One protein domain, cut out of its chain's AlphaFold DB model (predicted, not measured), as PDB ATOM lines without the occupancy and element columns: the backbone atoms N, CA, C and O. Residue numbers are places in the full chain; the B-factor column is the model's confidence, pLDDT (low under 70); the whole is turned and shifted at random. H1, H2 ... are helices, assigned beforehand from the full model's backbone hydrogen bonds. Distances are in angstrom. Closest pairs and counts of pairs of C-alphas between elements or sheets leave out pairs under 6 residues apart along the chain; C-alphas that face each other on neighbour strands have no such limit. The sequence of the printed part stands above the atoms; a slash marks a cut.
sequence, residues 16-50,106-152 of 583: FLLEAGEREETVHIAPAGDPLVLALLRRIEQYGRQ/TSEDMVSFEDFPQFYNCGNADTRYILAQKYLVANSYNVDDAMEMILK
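AT A GLANCE: This is residues 16 to 50 and 106 to 152 of the 583 residues of an uncharacterized protein of Trypanosoma theileri (UniProt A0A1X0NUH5). Helices H1, H4 and H5 cross steeply in a small body, with short H2 and H3 at its margin; residues 16 to 26 stick out as a tail. The 82 printed residues include five named helices, H1 to H5 in order, and no named strand: all helix. The whole is only just loose, close to compact: radius of gyration of the C-alphas 14.2 A, spans 49 by 23 by 21 A.

HOW THE PARTS SIT: Start at H1, residues 35 to 50; its residues 36 to 41 alone touch H4, residues 125 to 138, about perpendicular at 76 degrees, closest at C-alphas 37 and 133, 5.8 A. H1 touches H5, residues 143 to 152, at a steep tilt of 45 degrees, closest at C-alphas 40 and 143, 5.7 A. H4 touches H5 with residues 135 to 138 alone, closest at C-alphas 135 and 146, 5.2 A. H3, residues 117 to 120, is close to but not clearly touching H4 and H2, residues 107 to 111. Every O i to N i+4 pair is within hydrogen-bond range in H1, H2, H4 and H5; H3 is too short for one.

IN THESE COORDINATES: Find C-alpha 35 at (50.851, 54.395, 85.009); H1 runs 22.2 A from there. H4 spans 20.1 A; H5 ends at C-alpha 152, (73.635, 51.248, 87.843).

THE WHOLE: Residues 51 to 105 are not printed; C-alphas 50 and 106 are 20.0 A apart across this cut. Look for pLDDT under 70 in residues 18 to 32 and 106 to 112.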
ATOM      1  N   PHE A  16      61.240  54.564 120.797       77.94
ATOM      2  CA  PHE A  16      61.335  55.769 119.984       77.94
ATOM      3  C   PHE A  16      61.649  55.474 118.521       77.94
ATOM      4  O   PHE A  16      62.376  54.540 118.190       77.94
ATOM      5  N   LEU A  17      61.083  56.307 117.653       74.44
ATOM      6  CA  LEU A  17      61.321  56.298 116.216       74.44
ATOM      7  C   LEU A  17      62.372  57.356 115.882       74.44
ATOM      8  O   LEU A  17      62.451  58.383 116.560       74.44
ATOM      9  N   LEU A  18      63.173  57.114 114.843       67.31
ATOM     10  CA  LEU A  18      64.116  58.127 114.358       67.31
ATOM     11  C   LEU A  18      63.432  59.285 113.640       67.31
ATOM     12  O   LEU A  18      63.899  60.417 113.732       67.31
ATOM     13  N   GLU A  19      62.337  59.006 112.943       64.50
ATOM     14  CA  GLU A  19      61.472  60.016 112.354       64.50
ATOM     15  C   GLU A  19      60.039  59.768 112.819       64.50
ATOM     16  O   GLU A  19      59.551  58.639 112.791       64.50
ATOM     17  N   ALA A  20      59.372  60.830 113.271       49.09
ATOM     18  CA  ALA A  20      57.939  60.798 113.507       49.09
ATOM     19  C   ALA A  20      57.234  60.904 112.149       49.09
ATOM     20  O   ALA A  20      57.355  61.916 111.462       49.09
ATOM     21  N   GLY A  21      56.528  59.852 111.761       44.41
ATOM     22  CA  GLY A  21      55.693  59.801 110.567       44.41
ATOM     23  C   GLY A  21      54.592  58.773 110.772       44.41
ATOM     24  O   GLY A  21      54.723  57.891 111.626       44.41
ATOM     25  N   GLU A  22      53.495  58.906 110.027       41.00
ATOM     26  CA  GLU A  22      52.482  57.854 109.946       41.00
ATOM     27  C   GLU A  22      53.175  56.534 109.585       41.00
ATOM     28  O   GLU A  22      54.128  56.519 108.800       41.00
ATOM     29  N   ARG A  23      52.755  55.433 110.219       45.38
ATOM     30  CA  ARG A  23      53.237  54.102 109.849       45.38
ATOM     31  C   ARG A  23      52.873  53.912 108.378       45.38
ATOM     32  O   ARG A  23      51.708  53.683 108.081       45.38
ATOM     33  N   GLU A  24      53.838  54.015 107.469       42.41
ATOM     34  CA  GLU A  24      53.693  53.416 106.142       42.41
ATOM     35  C   GLU A  24      53.682  51.904 106.378       42.41
ATOM     36  O   GLU A  24      54.718  51.236 106.437       42.41
ATOM     37  N   GLU A  25      52.486  51.394 106.670       43.03
ATOM     38  CA  GLU A  25      52.181  49.978 106.717       43.03
ATOM     39  C   GLU A  25      52.480  49.414 105.340       43.03
ATOM     40  O   GLU A  25      51.749  49.663 104.387       43.03
ATOM     41  N   THR A  26      53.561  48.640 105.243       48.56
ATOM     42  CA  THR A  26      54.005  47.968 104.019       48.56
ATOM     43  C   THR A  26      54.324  48.923 102.857       48.56
ATOM     44  O   THR A  26      53.871  50.060 102.772       48.56
ATOM     45  N   VAL A  27      55.158  48.485 101.912       49.69
ATOM     46  CA  VAL A  27      55.130  49.126 100.592       49.69
ATOM     47  C   VAL A  27      53.729  48.833 100.064       49.69
ATOM     48  O   VAL A  27      53.477  47.696  99.668       49.69
ATOM     49  N   HIS A  28      52.806  49.798 100.142       52.97
ATOM     50  CA  HIS A  28      51.497  49.661  99.516       52.97
ATOM     51  C   HIS A  28      51.757  49.379  98.043       52.97
ATOM     52  O   HIS A  28      52.216  50.254  97.304       52.97
ATOM     53  N   ILE A  29      51.562  48.122  97.643       61.09
ATOM     54  CA  ILE A  29      51.747  47.719  96.258       61.09
ATOM     55  C   ILE A  29      50.750  48.556  95.464       61.09
ATOM     56  O   ILE A  29      49.557  48.555  95.776       61.09
ATOM     57  N   ALA A  30      51.257  49.346  94.522       61.28
ATOM     58  CA  ALA A  30      50.428  50.224  93.721       61.28
ATOM     59  C   ALA A  30      49.399  49.335  93.014       61.28
ATOM     60  O   ALA A  30      49.734  48.205  92.635       61.28
ATOM     61  N   PRO A  31      48.141  49.786  92.887       66.69
ATOM     62  CA  PRO A  31      47.110  48.965  92.281       66.69
ATOM     63  C   PRO A  31      47.551  48.537  90.882       66.69
ATOM     64  O   PRO A  31      48.212  49.296  90.165       66.69
ATOM     65  N   ALA A  32      47.178  47.315  90.499       68.25
ATOM     66  CA  ALA A  32      47.507  46.770  89.192       68.25
ATOM     67  C   ALA A  32      47.179  47.794  88.092       68.25
ATOM     68  O   ALA A  32      46.050  48.273  87.989       68.25
ATOM     69  N   GLY A  33      48.186  48.144  87.290       76.06
ATOM     70  CA  GLY A  33      48.042  49.127  86.218       76.06
ATOM     71  C   GLY A  33      48.466  50.561  86.548       76.06
ATOM     72  O   GLY A  33      48.223  51.431  85.714       76.06
ATOM     73  N   ASP A  34      49.127  50.823  87.686       88.44
ATOM     74  CA  ASP A  34      49.731  52.143  87.954       88.44
ATOM     75  C   ASP A  34      50.540  52.667  86.739       88.44
ATOM     76  O   ASP A  34      51.461  51.979  86.267       88.44
ATOM     77  N   PRO A  35      50.225  53.871  86.217       92.00
ATOM     78  CA  PRO A  35      50.851  54.395  85.009       92.00
ATOM     79  C   PRO A  35      52.369  54.562  85.106       92.00
ATOM     80  O   PRO A  35      53.052  54.390  84.097       92.00
ATOM     81  N   LEU A  36      52.911  54.879  86.286       93.19
ATOM     82  CA  LEU A  36      54.345  55.091  86.481       93.19
ATOM     83  C   LEU A  36      55.096  53.763  86.482       93.19
ATOM     84  O   LEU A  36      56.154  53.661  85.857       93.19
ATOM     85  N   VAL A  37      54.531  52.728  87.110       92.56
ATOM     86  CA  VAL A  37      55.111  51.376  87.069       92.56
ATOM     87  C   VAL A  37      55.129  50.853  85.633       92.56
ATOM     88  O   VAL A  37      56.157  50.363  85.162       92.56
ATOM     89  N   LEU A  38      54.025  51.024  84.898       92.94
ATOM     90  CA  LEU A  38      53.952  50.638  83.488       92.94
ATOM     91  C   LEU A  38      54.909  51.453  82.609       92.94
ATOM     92  O   LEU A  38      55.535  50.893  81.709       92.94
ATOM     93  N   ALA A  39      55.051  52.758  82.857       94.25
ATOM     94  CA  ALA A  39      55.999  53.607  82.137       94.25
ATOM     95  C   ALA A  39      57.448  53.151  82.359       94.25
ATOM     96  O   ALA A  39      58.213  53.061  81.397       94.25
ATOM     97  N   LEU A  40      57.811  52.808  83.598       95.69
ATOM     98  CA  LEU A  40      59.137  52.288  83.917       95.69
ATOM     99  C   LEU A  40      59.393  50.938  83.235       95.69
ATOM    100  O   LEU A  40      60.423  50.782  82.583       95.69
ATOM    101  N   LEU A  41      58.452  49.991  83.316       93.94
ATOM    102  CA  LEU A  41      58.574  48.686  82.654       93.94
ATOM    103  C   LEU A  41      58.772  48.830  81.139       93.94
ATOM    104  O   LEU A  41      59.715  48.260  80.593       93.94
ATOM    105  N   ARG A  42      57.971  49.674  80.471       91.94
ATOM    106  CA  ARG A  42      58.142  49.967  79.035       91.94
ATOM    107  C   ARG A  42      59.521  50.544  78.727       91.94
ATOM    108  O   ARG A  42      60.097  50.231  77.690       91.94
ATOM    109  N   ARG A  43      60.063  51.391  79.605       93.00
ATOM    110  CA  ARG A  43      61.384  52.001  79.408       93.00
ATOM    111  C   ARG A  43      62.519  50.986  79.527       93.00
ATOM    112  O   ARG A  43      63.476  51.064  78.759       93.00
ATOM    113  N   ILE A  44      62.392  50.022  80.438       92.12
ATOM    114  CA  ILE A  44      63.332  48.900  80.561       92.12
ATOM    115  C   ILE A  44      63.323  48.070  79.269       92.12
ATOM    116  O   ILE A  44      64.380  47.832  78.687       92.12
ATOM    117  N   GLU A  45      62.137  47.705  78.772       88.81
ATOM    118  CA  GLU A  45      61.987  46.934  77.528       88.81
ATOM    119  C   GLU A  45      62.546  47.678  76.306       88.81
ATOM    120  O   GLU A  45      63.250  47.098  75.478       88.81
ATOM    121  N   GLN A  46      62.256  48.978  76.185       88.75
ATOM    122  CA  GLN A  46      62.776  49.815  75.102       88.75
ATOM    123  C   GLN A  46      64.303  49.878  75.120       88.75
ATOM    124  O   GLN A  46      64.925  49.783  74.062       88.75
ATOM    125  N   TYR A  47      64.904  50.001  76.307       88.00
ATOM    126  CA  TYR A  47      66.355  50.014  76.453       88.00
ATOM    127  C   TYR A  47      66.985  48.696  75.979       88.00
ATOM    128  O   TYR A  47      67.929  48.726  75.189       88.00
ATOM    129  N   GLY A  48      66.428  47.548  76.388       82.00
ATOM    130  CA  GLY A  48      66.901  46.232  75.934       82.00
ATOM    131  C   GLY A  48      66.802  46.066  74.412       82.00
ATOM    132  O   GLY A  48      67.751  45.652  73.747       82.00
ATOM    133  N   ARG A  49      65.684  46.498  73.809       80.75
ATOM    134  CA  ARG A  49      65.497  46.445  72.345       80.75
ATOM    135  C   ARG A  49      66.481  47.330  71.581       80.75
ATOM    136  O   ARG A  49      66.988  46.910  70.544       80.75
ATOM    137  N   GLN A  50      66.761  48.539  72.069       78.94
ATOM    138  CA  GLN A  50      67.713  49.451  71.424       78.94
ATOM    139  C   GLN A  50      69.131  48.877  71.411       78.94
ATOM    140  O   GLN A  50      69.839  49.025  70.413       78.94
ATOM    141  N   THR A 106      54.545  35.280  77.766       49.97
ATOM    142  CA  THR A 106      54.934  34.869  76.405       49.97
ATOM    143  C   THR A 106      56.459  34.804  76.267       49.97
ATOM    144  O   THR A 106      57.198  35.395  77.053       49.97
ATOM    145  N   SER A 107      56.959  34.102  75.245       50.97
ATOM    146  CA  SER A 107      58.392  34.082  74.912       50.97
ATOM    147  C   SER A 107      58.935  35.476  74.567       50.97
ATOM    148  O   SER A 107      60.070  35.791  74.906       50.97
ATOM    149  N   GLU A 108      58.119  36.337  73.954       51.84
ATOM    150  CA  GLU A 108      58.478  37.729  73.646       51.84
ATOM    151  C   GLU A 108      58.655  38.591  74.908       51.84
ATOM    152  O   GLU A 108      59.562  39.424  74.950       51.84
ATOM    153  N   ASP A 109      57.848  38.350  75.951       51.31
ATOM    154  CA  ASP A 109      57.977  39.022  77.251       51.31
ATOM    155  C   ASP A 109      59.243  38.582  78.009       51.31
ATOM    156  O   ASP A 109      59.686  39.287  78.910       51.31
ATOM    157  N   MET A 110      59.817  37.412  77.696       49.47
ATOM    158  CA  MET A 110      61.081  36.966  78.296       49.47
ATOM    159  C   MET A 110      62.296  37.562  77.578       49.47
ATOM    160  O   MET A 110      63.217  38.034  78.239       49.47
ATOM    161  N   VAL A 111      62.280  37.619  76.244       55.94
ATOM    162  CA  VAL A 111      63.392  38.152  75.430       55.94
ATOM    163  C   VAL A 111      63.632  39.653  75.675       55.94
ATOM    164  O   VAL A 111      64.757  40.138  75.566       55.94
ATOM    165  N   SER A 112      62.605  40.421  76.057       66.38
ATOM    166  CA  SER A 112      62.719  41.876  76.263       66.38
ATOM    167  C   SER A 112      63.538  42.299  77.493       66.38
ATOM    168  O   SER A 112      63.997  43.442  77.542       66.38
ATOM    169  N   PHE A 113      63.744  41.404  78.467       78.25
ATOM    170  CA  PHE A 113      64.439  41.704  79.726       78.25
ATOM    171  C   PHE A 113      65.803  41.018  79.870       78.25
ATOM    172  O   PHE A 113      66.404  41.147  80.932       78.25
ATOM    173  N   GLU A 114      66.313  40.313  78.855       77.31
ATOM    174  CA  GLU A 114      67.575  39.546  78.940       77.31
ATOM    175  C   GLU A 114      68.768  40.382  79.432       77.31
ATOM    176  O   GLU A 114      69.584  39.912  80.226       77.31
ATOM    177  N   ASP A 115      68.823  41.657  79.043       81.69
ATOM    178  CA  ASP A 115      69.849  42.605  79.491       81.69
ATOM    179  C   ASP A 115      69.754  42.971  80.982       81.69
ATOM    180  O   ASP A 115      70.660  43.613  81.514       81.69
ATOM    181  N   PHE A 116      68.675  42.583  81.663       87.56
ATOM    182  CA  PHE A 116      68.368  42.905  83.051       87.56
ATOM    183  C   PHE A 116      68.028  41.632  83.845       87.56
ATOM    184  O   PHE A 116      66.850  41.381  84.130       87.56
ATOM    185  N   PRO A 117      69.029  40.852  84.301       86.12
ATOM    186  CA  PRO A 117      68.821  39.563  84.967       86.12
ATOM    187  C   PRO A 117      67.846  39.617  86.146       86.12
ATOM    188  O   PRO A 117      67.061  38.701  86.361       86.12
ATOM    189  N   GLN A 118      67.839  40.717  86.898       87.25
ATOM    190  CA  GLN A 118      66.922  40.919  88.020       87.25
ATOM    191  C   GLN A 118      65.437  40.973  87.616       87.25
ATOM    192  O   GLN A 118      64.599  40.534  88.400       87.25
ATOM    193  N   PHE A 119      65.121  41.477  86.416       90.69
ATOM    194  CA  PHE A 119      63.766  41.507  85.853       90.69
ATOM    195  C   PHE A 119      63.470  40.250  85.031       90.69
ATOM    196  O   PHE A 119      62.363  39.719  85.112       90.69
ATOM    197  N   TYR A 120      64.460  39.741  84.296       86.38
ATOM    198  CA  TYR A 120      64.359  38.489  83.549       86.38
ATOM    199  C   TYR A 120      64.031  37.305  84.467       86.38
ATOM    200  O   TYR A 120      63.094  36.551  84.222       86.38
ATOM    201  N   ASN A 121      64.733  37.203  85.600       84.00
ATOM    202  CA  ASN A 121      64.571  36.121  86.574       84.00
ATOM    203  C   ASN A 121      63.329  36.275  87.474       84.00
ATOM    204  O   ASN A 121      63.160  35.522  88.439       84.00
ATOM    205  N   CYS A 122      62.460  37.257  87.225       83.44
ATOM    206  CA  CYS A 122      61.150  37.305  87.863       83.44
ATOM    207  C   CYS A 122      60.244  36.245  87.226       83.44
ATOM    208  O   CYS A 122      59.910  36.332  86.046       83.44
ATOM    209  N   GLY A 123      59.790  35.272  88.021       74.38
ATOM    210  CA  GLY A 123      58.996  34.140  87.526       74.38
ATOM    211  C   GLY A 123      57.615  34.493  86.954       74.38
ATOM    212  O   GLY A 123      56.980  33.633  86.352       74.38
ATOM    213  N   ASN A 124      57.125  35.725  87.137       83.31
ATOM    214  CA  ASN A 124      55.868  36.216  86.564       83.31
ATOM    215  C   ASN A 124      55.829  37.758  86.485       83.31
ATOM    216  O   ASN A 124      56.695  38.448  87.034       83.31
ATOM    217  N   ALA A 125      54.809  38.280  85.794       85.62
ATOM    218  CA  ALA A 125      54.596  39.714  85.593       85.62
ATOM    219  C   ALA A 125      54.365  40.477  86.908       85.62
ATOM    220  O   ALA A 125      54.934  41.551  87.077       85.62
ATOM    221  N   ASP A 126      53.631  39.901  87.863       84.69
ATOM    222  CA  ASP A 126      53.363  40.537  89.162       84.69
ATOM    223  C   ASP A 126      54.658  40.772  89.950       84.69
ATOM    224  O   ASP A 126      54.886  41.842  90.507       84.69
ATOM    225  N   THR A 127      55.576  39.803  89.924       86.50
ATOM    226  CA  THR A 127      56.890  39.932  90.572       86.50
ATOM    227  C   THR A 127      57.738  41.011  89.893       86.50
ATOM    228  O   THR A 127      58.426  41.768  90.579       86.50
ATOM    229  N   ARG A 128      57.680  41.121  88.554       91.12
ATOM    230  CA  ARG A 128      58.347  42.211  87.812       91.12
ATOM    231  C   ARG A 128      57.761  43.570  88.169       91.12
ATOM    232  O   ARG A 128      58.511  44.523  88.367       91.12
ATOM    233  N   TYR A 129      56.439  43.643  88.271       91.25
ATOM    234  CA  TYR A 129      55.708  44.847  88.634       91.25
ATOM    235  C   TYR A 129      56.106  45.337  90.030       91.25
ATOM    236  O   TYR A 129      56.505  46.488  90.190       91.25
ATOM    237  N   ILE A 130      56.118  44.436  91.018       89.75
ATOM    238  CA  ILE A 130      56.580  44.724  92.381       89.75
ATOM    239  C   ILE A 130      58.032  45.212  92.370       89.75
ATOM    240  O   ILE A 130      58.353  46.206  93.020       89.75
ATOM    241  N   LEU A 131      58.925  44.551  91.625       92.56
ATOM    242  CA  LEU A 131      60.324  44.974  91.544       92.56
ATOM    243  C   LEU A 131      60.457  46.388  90.957       92.56
ATOM    244  O   LEU A 131      61.170  47.213  91.526       92.56
ATOM    245  N   ALA A 132      59.750  46.689  89.865       94.00
ATOM    246  CA  ALA A 132      59.719  48.027  89.274       94.00
ATOM    247  C   ALA A 132      59.188  49.068  90.271       94.00
ATOM    248  O   ALA A 132      59.771  50.143  90.417       94.00
ATOM    249  N   GLN A 133      58.142  48.727  91.021       92.06
ATOM    250  CA  GLN A 133      57.600  49.606  92.044       92.06
ATOM    251  C   GLN A 133      58.612  49.894  93.161       92.06
ATOM    252  O   GLN A 133      58.744  51.043  93.571       92.06
ATOM    253  N   LYS A 134      59.382  48.900  93.621       92.06
ATOM    254  CA  LYS A 134      60.443  49.120  94.623       92.06
ATOM    255  C   LYS A 134      61.464  50.158  94.147       92.06
ATOM    256  O   LYS A 134      61.868  51.018  94.927       92.06
ATOM    257  N   TYR A 135      61.843  50.120  92.868       94.50
ATOM    258  CA  TYR A 135      62.715  51.139  92.278       94.50
ATOM    259  C   TYR A 135      62.058  52.520  92.216       94.50
ATOM    260  O   TYR A 135      62.736  53.513  92.475       94.50
ATOM    261  N   LEU A 136      60.758  52.606  91.925       93.44
ATOM    262  CA  LEU A 136      60.030  53.878  91.953       93.44
ATOM    263  C   LEU A 136      59.953  54.452  93.367       93.44
ATOM    264  O   LEU A 136      60.333  55.600  93.567       93.44
ATOM    265  N   VAL A 137      59.553  53.657  94.361       89.75
ATOM    266  CA  VAL A 137      59.475  54.090  95.768       89.75
ATOM    267  C   VAL A 137      60.833  54.604  96.251       89.75
ATOM    268  O   VAL A 137      60.920  55.700  96.805       89.75
ATOM    269  N   ALA A 138      61.913  53.877  95.952       89.69
ATOM    270  CA  ALA A 138      63.270  54.274  96.325       89.69
ATOM    271  C   ALA A 138      63.736  55.593  95.679       89.69
ATOM    272  O   ALA A 138      64.724  56.177  96.142       89.69
ATOM    273  N   ASN A 139      63.064  56.049  94.619       92.00
ATOM    274  CA  ASN A 139      63.377  57.262  93.867       92.00
ATOM    275  C   ASN A 139      62.176  58.221  93.801       92.00
ATOM    276  O   ASN A 139      62.010  58.946  92.824       92.00
ATOM    277  N   SER A 140      61.329  58.228  94.839       90.38
ATOM    278  CA  SER A 140      60.203  59.166  94.979       90.38
ATOM    279  C   SER A 140      59.269  59.195  93.761       90.38
ATOM    280  O   SER A 140      58.792  60.253  93.359       90.38
ATOM    281  N   TYR A 141      59.031  58.025  93.166       92.12
ATOM    282  CA  TYR A 141      58.213  57.811  91.972       92.12
ATOM    283  C   TYR A 141      58.708  58.526  90.699       92.12
ATOM    284  O   TYR A 141      57.967  58.641  89.723       92.12
ATOM    285  N   ASN A 142      59.977  58.948  90.657       94.44
ATOM    286  CA  ASN A 142      60.609  59.460  89.444       94.44
ATOM    287  C   ASN A 142      61.080  58.299  88.545       94.44
ATOM    288  O   ASN A 142      61.949  57.511  88.922       94.44
ATOM    289  N   VAL A 143      60.505  58.205  87.342       95.25
ATOM    290  CA  VAL A 143      60.796  57.139  86.366       95.25
ATOM    291  C   VAL A 143      62.229  57.217  85.826       95.25
ATOM    292  O   VAL A 143      62.855  56.176  85.631       95.25
ATOM    293  N   ASP A 144      62.761  58.419  85.587       95.75
ATOM    294  CA  ASP A 144      64.123  58.613  85.074       95.75
ATOM    295  C   ASP A 144      65.169  58.186  86.110       95.75
ATOM    296  O   ASP A 144      66.060  57.390  85.798       95.75
ATOM    297  N   ASP A 145      65.013  58.635  87.355       95.81
ATOM    298  CA  ASP A 145      65.916  58.287  88.457       95.81
ATOM    299  C   ASP A 145      65.842  56.785  88.785       95.81
ATOM    300  O   ASP A 145      66.865  56.131  89.013       95.81
ATOM    301  N   ALA A 146      64.638  56.201  88.752       96.31
ATOM    302  CA  ALA A 146      64.446  54.763  88.914       96.31
ATOM    303  C   ALA A 146      65.152  53.965  87.806       96.31
ATOM    304  O   ALA A 146      65.843  52.986  88.101       96.31
ATOM    305  N   MET A 147      65.040  54.399  86.547       95.88
ATOM    306  CA  MET A 147      65.743  53.773  85.426       95.88
ATOM    307  C   MET A 147      67.265  53.899  85.573       95.88
ATOM    308  O   MET A 147      67.993  52.929  85.350       95.88
ATOM    309  N   GLU A 148      67.768  55.059  86.000       95.75
ATOM    310  CA  GLU A 148      69.196  55.258  86.255       95.75
ATOM    311  C   GLU A 148      69.708  54.318  87.362       95.75
ATOM    312  O   GLU A 148      70.764  53.688  87.222       95.75
ATOM    313  N   MET A 149      68.942  54.162  88.448       95.81
ATOM    314  CA  MET A 149      69.255  53.226  89.527       95.81
ATOM    315  C   MET A 149      69.259  51.770  89.036       95.81
ATOM    316  O   MET A 149      70.155  51.007  89.408       95.81
ATOM    317  N   ILE A 150      68.315  51.378  88.173       96.00
ATOM    318  CA  ILE A 150      68.271  50.041  87.559       96.00
ATOM    319  C   ILE A 150      69.523  49.792  86.715       96.00
ATOM    320  O   ILE A 150      70.172  48.765  86.891       96.00
ATOM    321  N   LEU A 151      69.915  50.733  85.853       94.56
ATOM    322  CA  LEU A 151      71.107  50.601  85.004       94.56
ATOM    323  C   LEU A 151      72.398  50.490  85.831       94.56
ATOM    324  O   LEU A 151      73.249  49.632  85.563       94.56
ATOM    325  N   LYS A 152      72.526  51.317  86.878       95.25
ATOM    326  CA  LYS A 152      73.635  51.248  87.843       95.25
ATOM    327  C   LYS A 152      73.661  49.902  88.567       95.25
ATOM    328  O   LYS A 152      74.731  49.307  88.690       95.25
TER     329      LYS A 152